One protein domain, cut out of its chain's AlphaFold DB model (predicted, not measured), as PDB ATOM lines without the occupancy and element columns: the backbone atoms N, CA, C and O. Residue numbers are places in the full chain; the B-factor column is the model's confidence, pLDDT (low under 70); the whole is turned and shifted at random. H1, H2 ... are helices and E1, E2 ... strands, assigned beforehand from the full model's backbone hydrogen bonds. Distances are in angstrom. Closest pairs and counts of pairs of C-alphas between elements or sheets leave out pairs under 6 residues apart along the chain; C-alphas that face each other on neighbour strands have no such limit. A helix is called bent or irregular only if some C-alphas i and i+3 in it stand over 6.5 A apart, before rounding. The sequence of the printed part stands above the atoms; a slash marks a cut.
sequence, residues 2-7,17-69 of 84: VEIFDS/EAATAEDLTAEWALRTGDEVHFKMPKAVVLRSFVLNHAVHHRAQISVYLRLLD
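AT A GLANCE: This is residues 2 to 7 and 17 to 69 of the 84 residues of an uncharacterized protein of Gemmatimonadetes bacterium (UniProt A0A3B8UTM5). A two-stranded hairpin, E1 and E2, and the short helix H2 make a crossbar at the first end of one long helix, H3, roughly as in a T; residues 47 to 69, of which 47 to 67 belong to H3, stick out from it as the stem. A small helix, H1, stands free off to one side of the stem, with a cut between it and the rest. The printed part has 59 residues with three named helices and two named strands, in the order H1, H2, E1, E2, H3; the sheet's order is E1 - E2, antiparallel, and the class is mixed, helices and strands. The whole is only just extended, close to loose, with a radius of gyration of the C-alphas of 15.9 A, and its elongated outline spans 46 by 30 by 20 A.

IN THESE COORDINATES: Strand E1 is residues 27 to 32, 16.5 A from first to last C-alpha, beginning at C-alpha 27 at (138.188, 130.894, 176.093). E2 is residues 35 to 41, 18.1 A long. H3, residues 42 to 67, runs 36.5 A from C-alpha 42 at (142.823, 132.009, 179.724) to C-alpha 67 at (151.570, 148.360, 211.149). H3 is only just irregular: C-alphas 48 and 51 are 6.54 A apart. H2 is residues 21 to 25, 6.2 A long. H1 is residues 2 to 7, 8.7 A long, with C-alpha 2 at (151.755, 128.480, 204.580).

HOW THE PARTS SIT: E1 and E2 form a hairpin with a tight link of 2 residues, antiparallel at 158 degrees between their directions. N 28 and O 40 are within hydrogen-bond range at 2.8 A, and so are N 37 and O 30 at 2.9 A. E2 joins H3 by a tight link with no residue between them. The closest C-alphas of E1 and H3 are those of Trp 28 and Lys 42, 5.5 A apart. H2 touches H3, which meets it with residues 42 to 43 alone; the closest C-alphas are those of Leu 24 and Ala 43, 4.9 A apart. H1 is apart from H2, H3, E1 and E2. In H1 and H2 every O i to N i+4 pair is within hydrogen-bond range; in H3 it is 20 of 22.

THE WHOLE: The two C-alphas farthest apart are those of Asp 34 and Asp 69, at 46.9 A. Without the stretches that stand free, residues 2 to 7 and 47 to 69, the body of 30 residues spans 30 by 13 by 13 A. Residues 8 to 16 are cut out and not printed; C-alphas 7 and 17 are 15.5 A apart across the cut. The links printed whole, H2 to E1, E1 to E2 and E2 to H3, are tight. The mean pLDDT of the printed part is 96.6, and no printed residue is under 70.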
ATOM      1  N   VAL A   2     150.511 128.511 205.380       92.06
ATOM      2  CA  VAL A   2     151.755 128.480 204.580       92.06
ATOM      3  C   VAL A   2     151.880 127.182 203.776       92.06
ATOM      4  O   VAL A   2     152.039 127.252 202.572       92.06
ATOM      5  N   GLU A   3     151.626 126.017 204.377       96.44
ATOM      6  CA  GLU A   3     151.643 124.732 203.645       96.44
ATOM      7  C   GLU A   3     150.667 124.685 202.455       96.44
ATOM      8  O   GLU A   3     150.983 124.147 201.400       96.44
ATOM      9  N   ILE A   4     149.480 125.287 202.607       96.19
ATOM     10  CA  ILE A   4     148.492 125.385 201.520       96.19
ATOM     11  C   ILE A   4     149.031 126.286 200.407       96.19
ATOM     12  O   ILE A   4     148.862 125.973 199.233       96.19
ATOM     13  N   PHE A   5     149.663 127.405 200.773       93.62
ATOM     14  CA  PHE A   5     150.286 128.302 199.809       93.62
ATOM     15  C   PHE A   5     151.416 127.597 199.051       93.62
ATOM     16  O   PHE A   5     151.435 127.663 197.827       93.62
ATOM     17  N   ASP A   6     152.290 126.876 199.751       96.88
ATOM     18  CA  ASP A   6     153.412 126.164 199.139       96.88
ATOM     19  C   ASP A   6     152.920 125.082 198.163       96.88
ATOM     20  O   ASP A   6     153.355 125.062 197.013       96.88
ATOM     21  N   SER A   7     151.931 124.264 198.557       97.50
ATOM     22  CA  SER A   7     151.310 123.276 197.652       97.50
ATOM     23  C   SER A   7     150.679 123.944 196.428       97.50
ATOM     24  O   SER A   7     150.904 123.519 195.297       97.50
ATOM     25  N   GLU A  17     153.697 125.302 183.412       97.75
ATOM     26  CA  GLU A  17     154.776 124.693 182.622       97.75
ATOM     27  C   GLU A  17     154.251 123.655 181.625       97.75
ATOM     28  O   GLU A  17     154.751 123.566 180.505       97.75
ATOM     29  N   ALA A  18     153.219 122.902 182.010       98.06
ATOM     30  CA  ALA A  18     152.563 121.929 181.143       98.06
ATOM     31  C   ALA A  18     151.565 122.555 180.148       98.06
ATOM     32  O   ALA A  18     151.117 121.869 179.228       98.06
ATOM     33  N   ALA A  19     151.190 123.827 180.325       97.69
ATOM     34  CA  ALA A  19     150.179 124.477 179.498       97.69
ATOM     35  C   ALA A  19     150.674 124.707 178.066       97.69
ATOM     36  O   ALA A  19     151.759 125.240 177.823       97.69
ATOM     37  N   THR A  20     149.832 124.372 177.093       98.31
ATOM     38  CA  THR A  20     150.109 124.641 175.681       98.31
ATOM     39  C   THR A  20     149.644 126.041 175.268       98.31
ATOM     40  O   THR A  20     148.851 126.700 175.944       98.31
ATOM     41  N   ALA A  21     150.096 126.512 174.102       97.38
ATOM     42  CA  ALA A  21     149.599 127.767 173.536       97.38
ATOM     43  C   ALA A  21     148.081 127.719 173.263       97.38
ATOM     44  O   ALA A  21     147.382 128.721 173.433       97.38
ATOM     45  N   GLU A  22     147.564 126.549 172.880       98.25
ATOM     46  CA  GLU A  22     146.133 126.325 172.675       98.25
ATOM     47  C   GLU A  22     145.366 126.463 173.997       98.25
ATOM     48  O   GLU A  22     144.397 127.218 174.063       98.25
ATOM     49  N   ASP A  23     145.865 125.866 175.086       97.88
ATOM     50  CA  ASP A  23     145.261 126.012 176.417       97.88
ATOM     51  C   ASP A  23     145.126 127.475 176.841       97.88
ATOM     52  O   ASP A  23     144.114 127.859 177.432       97.88
ATOM     53  N   LEU A  24     146.152 128.278 176.555       97.75
ATOM     54  CA  LEU A  24     146.264 129.673 176.970       97.75
ATOM     55  C   LEU A  24     145.432 130.634 176.111       97.75
ATOM     56  O   LEU A  24     145.010 131.688 176.600       97.75
ATOM     57  N   THR A  25     145.186 130.276 174.853       97.94
ATOM     58  CA  THR A  25     144.350 131.051 173.923       97.94
ATOM     59  C   THR A  25     142.880 130.636 173.956       97.94
ATOM     60  O   THR A  25     142.024 131.433 173.570       97.94
ATOM     61  N   ALA A  26     142.571 129.449 174.488       98.31
ATOM     62  CA  ALA A  26     141.208 128.989 174.710       98.31
ATOM     63  C   ALA A  26     140.408 129.938 175.619       98.31
ATOM     64  O   ALA A  26     140.923 130.513 176.584       98.31
ATOM     65  N   GLU A  27     139.115 130.067 175.324       98.12
ATOM     66  CA  GLU A  27     138.188 130.894 176.093       98.12
ATOM     67  C   GLU A  27     137.880 130.258 177.457       98.12
ATOM     68  O   GLU A  27     137.588 129.066 177.567       98.12
ATOM     69  N   TRP A  28     137.909 131.073 178.507       98.25
ATOM     70  CA  TRP A  28     137.463 130.720 179.847       98.25
ATOM     71  C   TRP A  28     136.370 131.681 180.303       98.25
ATOM     72  O   TRP A  28     136.443 132.886 180.053       98.25
ATOM     73  N   ALA A  29     135.359 131.137 180.977       97.69
ATOM     74  CA  ALA A  29     134.199 131.883 181.439       97.69
ATOM     75  C   ALA A  29     134.161 131.948 182.969       97.69
ATOM     76  O   ALA A  29     134.150 130.905 183.626       97.69
ATOM     77  N   LEU A  30     134.051 133.160 183.524       97.12
ATOM     78  CA  LEU A  30     133.606 133.316 184.908       97.12
ATOM     79  C   LEU A  30     132.085 133.208 184.923       97.12
ATOM     80  O   LEU A  30     131.405 133.932 184.193       97.12
ATOM     81  N   ARG A  31     131.547 132.329 185.768       97.69
ATOM     82  CA  ARG A  31     130.105 132.095 185.857       97.69
ATOM     83  C   ARG A  31     129.646 131.777 187.273       97.69
ATOM     84  O   ARG A  31     130.404 131.194 188.046       97.69
ATOM     85  N   THR A  32     128.387 132.089 187.558       97.94
ATOM     86  CA  THR A  32     127.664 131.614 188.743       97.94
ATOM     87  C   THR A  32     126.532 130.709 188.274       97.94
ATOM     88  O   THR A  32     125.524 131.182 187.757       97.94
ATOM     89  N   GLY A  33     126.706 129.392 188.414       95.69
ATOM     90  CA  GLY A  33     125.788 128.430 187.798       95.69
ATOM     91  C   GLY A  33     125.769 128.594 186.277       95.69
ATOM     92  O   GLY A  33     126.818 128.492 185.636       95.69
ATOM     93  N   ASP A  34     124.592 128.882 185.723       96.81
ATOM     94  CA  ASP A  34     124.388 129.087 184.285       96.81
ATOM     95  C   ASP A  34     124.630 130.539 183.830       96.81
ATOM     96  O   ASP A  34     124.769 130.797 182.633       96.81
ATOM     97  N   GLU A  35     124.721 131.497 184.760       97.81
ATOM     98  CA  GLU A  35     124.968 132.904 184.437       97.81
ATOM     99  C   GLU A  35     126.452 133.142 184.149       97.81
ATOM    100  O   GLU A  35     127.298 133.008 185.034       97.81
ATOM    101  N   VAL A  36     126.774 133.526 182.913       98.06
ATOM    102  CA  VAL A  36     128.133 133.897 182.501       98.06
ATOM    103  C   VAL A  36     128.348 135.394 182.714       98.06
ATOM    104  O   VAL A  36     127.741 136.209 182.026       98.06
ATOM    105  N   HIS A  37     129.276 135.743 183.605       97.38
ATOM    106  CA  HIS A  37     129.661 137.133 183.879       97.38
ATOM    107  C   HIS A  37     130.545 137.699 182.771       97.38
ATOM    108  O   HIS A  37     130.352 138.824 182.320       97.38
ATOM    109  N   PHE A  38     131.529 136.914 182.325       97.25
ATOM    110  CA  PHE A  38     132.380 137.256 181.189       97.25
ATOM    111  C   PHE A  38     133.083 136.027 180.616       97.25
ATOM    112  O   PHE A  38     133.187 134.984 181.266       97.25
ATOM    113  N   LYS A  39     133.635 136.202 179.414       98.12
ATOM    114  CA  LYS A  39     134.459 135.238 178.684       98.12
ATOM    115  C   LYS A  39     135.703 135.927 178.136       98.12
ATOM    116  O   LYS A  39     135.589 136.988 177.528       98.12
ATOM    117  N   MET A  40     136.875 135.344 178.363       98.12
ATOM    118  CA  MET A  40     138.163 135.856 177.877       98.12
ATOM    119  C   MET A  40     139.148 134.701 177.658       98.12
ATOM    120  O   MET A  40     139.008 133.669 178.315       98.12
ATOM    121  N   PRO A  41     140.176 134.855 176.802       98.44
ATOM    122  CA  PRO A  41     141.256 133.875 176.715       98.44
ATOM    123  C   PRO A  41     141.905 133.628 178.085       98.44
ATOM    124  O   PRO A  41     142.136 134.584 178.836       98.44
ATOM    125  N   LYS A  42     142.241 132.373 178.414       98.00
ATOM    126  CA  LYS A  42     142.823 132.009 179.724       98.00
ATOM    127  C   LYS A  42     144.049 132.847 180.087       98.00
ATOM    128  O   LYS A  42     144.152 133.305 181.223       98.00
ATOM    129  N   ALA A  43     144.941 133.114 179.132       97.75
ATOM    130  CA  ALA A  43     146.123 133.947 179.360       97.75
ATOM    131  C   ALA A  43     145.770 135.367 179.833       97.75
ATOM    132  O   ALA A  43     146.448 135.925 180.698       97.75
ATOM    133  N   VAL A  44     144.687 135.944 179.301       98.12
ATOM    134  CA  VAL A  44     144.210 137.276 179.699       98.12
ATOM    135  C   VAL A  44     143.660 137.236 181.122       98.12
ATOM    136  O   VAL A  44     143.959 138.127 181.913       98.12
ATOM    137  N   VAL A  45     142.921 136.183 181.484       98.00
ATOM    138  CA  VAL A  45     142.408 135.996 182.851       98.00
ATOM    139  C   VAL A  45     143.556 135.845 183.851       98.00
ATOM    140  O   VAL A  45     143.589 136.545 184.864       98.00
ATOM    141  N   LEU A  46     144.539 134.992 183.545       97.25
ATOM    142  CA  LEU A  46     145.721 134.791 184.383       97.25
ATOM    143  C   LEU A  46     146.470 136.106 184.617       97.25
ATOM    144  O   LEU A  46     146.755 136.468 185.758       97.25
ATOM    145  N   ARG A  47     146.743 136.862 183.549       96.06
ATOM    146  CA  ARG A  47     147.485 138.120 183.642       96.06
ATOM    147  C   ARG A  47     146.705 139.213 184.369       96.06
ATOM    148  O   ARG A  47     147.246 139.845 185.272       96.06
ATOM    149  N   SER A  48     145.475 139.470 183.939       95.62
ATOM    150  CA  SER A  48     144.735 140.672 184.329       95.62
ATOM    151  C   SER A  48     143.964 140.507 185.632       95.62
ATOM    152  O   SER A  48     143.724 141.505 186.310       95.62
ATOM    153  N   PHE A  49     143.603 139.275 185.996       95.81
ATOM    154  CA  PHE A  49     142.871 138.984 187.226       95.81
ATOM    155  C   PHE A  49     143.765 138.264 188.221       95.81
ATOM    156  O   PHE A  49     144.076 138.843 189.252       95.81
ATOM    157  N   VAL A  50     144.231 137.052 187.917       95.81
ATOM    158  CA  VAL A  50     144.902 136.205 188.920       95.81
ATOM    159  C   VAL A  50     146.185 136.854 189.445       95.81
ATOM    160  O   VAL A  50     146.321 137.073 190.649       95.81
ATOM    161  N   LEU A  51     147.106 137.233 188.554       95.38
ATOM    162  CA  LEU A  51     148.381 137.834 188.957       95.38
ATOM    163  C   LEU A  51     148.199 139.227 189.571       95.38
ATOM    164  O   LEU A  51     148.818 139.536 190.588       95.38
ATOM    165  N   ASN A  52     147.315 140.054 189.010       96.50
ATOM    166  CA  ASN A  52     147.016 141.370 189.579       96.50
ATOM    167  C   ASN A  52     146.378 141.266 190.972       96.50
ATOM    168  O   ASN A  52     146.704 142.057 191.854       96.50
ATOM    169  N   HIS A  53     145.512 140.279 191.195       96.00
ATOM    170  CA  HIS A  53     144.884 140.035 192.490       96.00
ATOM    171  C   HIS A  53     145.912 139.561 193.528       96.00
ATOM    172  O   HIS A  53     145.924 140.059 194.654       96.00
ATOM    173  N   ALA A  54     146.851 138.695 193.134       95.19
ATOM    174  CA  ALA A  54     147.974 138.311 193.990       95.19
ATOM    175  C   ALA A  54     148.856 139.519 194.362       95.19
ATOM    176  O   ALA A  54     149.206 139.692 195.530       95.19
ATOM    177  N   VAL A  55     149.176 140.399 193.404       95.19
ATOM    178  CA  VAL A  55     149.928 141.642 193.668       95.19
ATOM    179  C   VAL A  55     149.152 142.577 194.602       95.19
ATOM    180  O   VAL A  55     149.734 143.124 195.540       95.19
ATOM    181  N   HIS A  56     147.843 142.725 194.389       96.69
ATOM    182  CA  HIS A  56     146.958 143.518 195.241       96.69
ATOM    183  C   HIS A  56     146.967 143.025 196.696       96.69
ATOM    184  O   HIS A  56     147.213 143.810 197.613       96.69
ATOM    185  N   HIS A  57     146.774 141.725 196.920       95.62
ATOM    186  CA  HIS A  57     146.781 141.162 198.272       95.62
ATOM    187  C   HIS A  57     148.172 141.142 198.903       95.62
ATOM    188  O   HIS A  57     148.296 141.378 200.104       95.62
ATOM    189  N   ARG A  58     149.241 140.979 198.112       94.25
ATOM    190  CA  ARG A  58     150.611 141.171 198.608       94.25
ATOM    191  C   ARG A  58     150.808 142.581 199.165       94.25
ATOM    192  O   ARG A  58     151.408 142.730 200.222       94.25
ATOM    193  N   ALA A  59     150.276 143.609 198.499       93.75
ATOM    194  CA  ALA A  59     150.342 144.980 199.001       93.75
ATOM    195  C   ALA A  59     149.549 145.166 200.307       93.75
ATOM    196  O   ALA A  59     150.037 145.834 201.215       93.75
ATOM    197  N   GLN A  60     148.375 144.538 200.444       96.62
ATOM    198  CA  GLN A  60     147.617 144.557 201.702       96.62
ATOM    199  C   GLN A  60     148.398 143.906 202.855       96.62
ATOM    200  O   GLN A  60     148.485 144.481 203.937       96.62
ATOM    201  N   ILE A  61     149.038 142.758 202.616       94.81
ATOM    202  CA  ILE A  61     149.891 142.095 203.617       94.81
ATOM    203  C   ILE A  61     151.072 142.997 204.001       94.81
ATOM    204  O   ILE A  61     151.386 143.141 205.180       94.81
ATOM    205  N   SER A  62     151.682 143.681 203.031       94.31
ATOM    206  CA  SER A  62     152.743 144.662 203.283       94.31
ATOM    207  C   SER A  62     152.302 145.847 204.151       94.31
ATOM    208  O   SER A  62     153.147 146.455 204.810       94.31
ATOM    209  N   VAL A  63     151.014 146.209 204.161       95.25
ATOM    210  CA  VAL A  63     150.479 147.204 205.107       95.25
ATOM    211  C   VAL A  63     150.445 146.623 206.516       95.25
ATOM    212  O   VAL A  63     150.885 147.288 207.448       95.25
ATOM    213  N   TYR A  64     150.002 145.374 206.682       96.94
ATOM    214  CA  TYR A  64     149.988 144.721 207.994       96.94
ATOM    215  C   TYR A  64     151.383 144.573 208.595       96.94
ATOM    216  O   TYR A  64     151.560 144.871 209.769       96.94
ATOM    217  N   LEU A  65     152.381 144.194 207.795       95.38
ATOM    218  CA  LEU A  65     153.769 144.136 208.261       95.38
ATOM    219  C   LEU A  65     154.254 145.501 208.775       95.38
ATOM    220  O   LEU A  65     154.809 145.573 209.866       95.38
ATOM    221  N   ARG A  66     153.960 146.593 208.051       93.69
ATOM    222  CA  ARG A  66     154.305 147.961 208.485       93.69
ATOM    223  C   ARG A  66     153.611 148.372 209.777       93.69
ATOM    224  O   ARG A  66     154.245 148.981 210.623       93.69
ATOM    225  N   LEU A  67     152.326 148.050 209.929       96.06
ATOM    226  CA  LEU A  67     151.570 148.360 211.149       96.06
ATOM    227  C   LEU A  67     152.085 147.604 212.382       96.06
ATOM    228  O   LEU A  67     151.784 148.001 213.501       96.06
ATOM    229  N   LEU A  68     152.829 146.518 212.170       96.94
ATOM    230  CA  LEU A  68     153.450 145.706 213.213       96.94
ATOM    231  C   LEU A  68     154.947 146.009 213.388       96.94
ATOM    232  O   LEU A  68     155.639 145.230 214.038       96.94
ATOM    233  N   ASP A  69     155.453 147.087 212.779       94.62
ATOM    234  CA  ASP A  69     156.876 147.457 212.769       94.62
ATOM    235  C   ASP A  69     157.806 146.337 212.245       94.62
ATOM    236  O   ASP A  69     158.982 146.248 212.601       94.62
TER     237      ASP A  69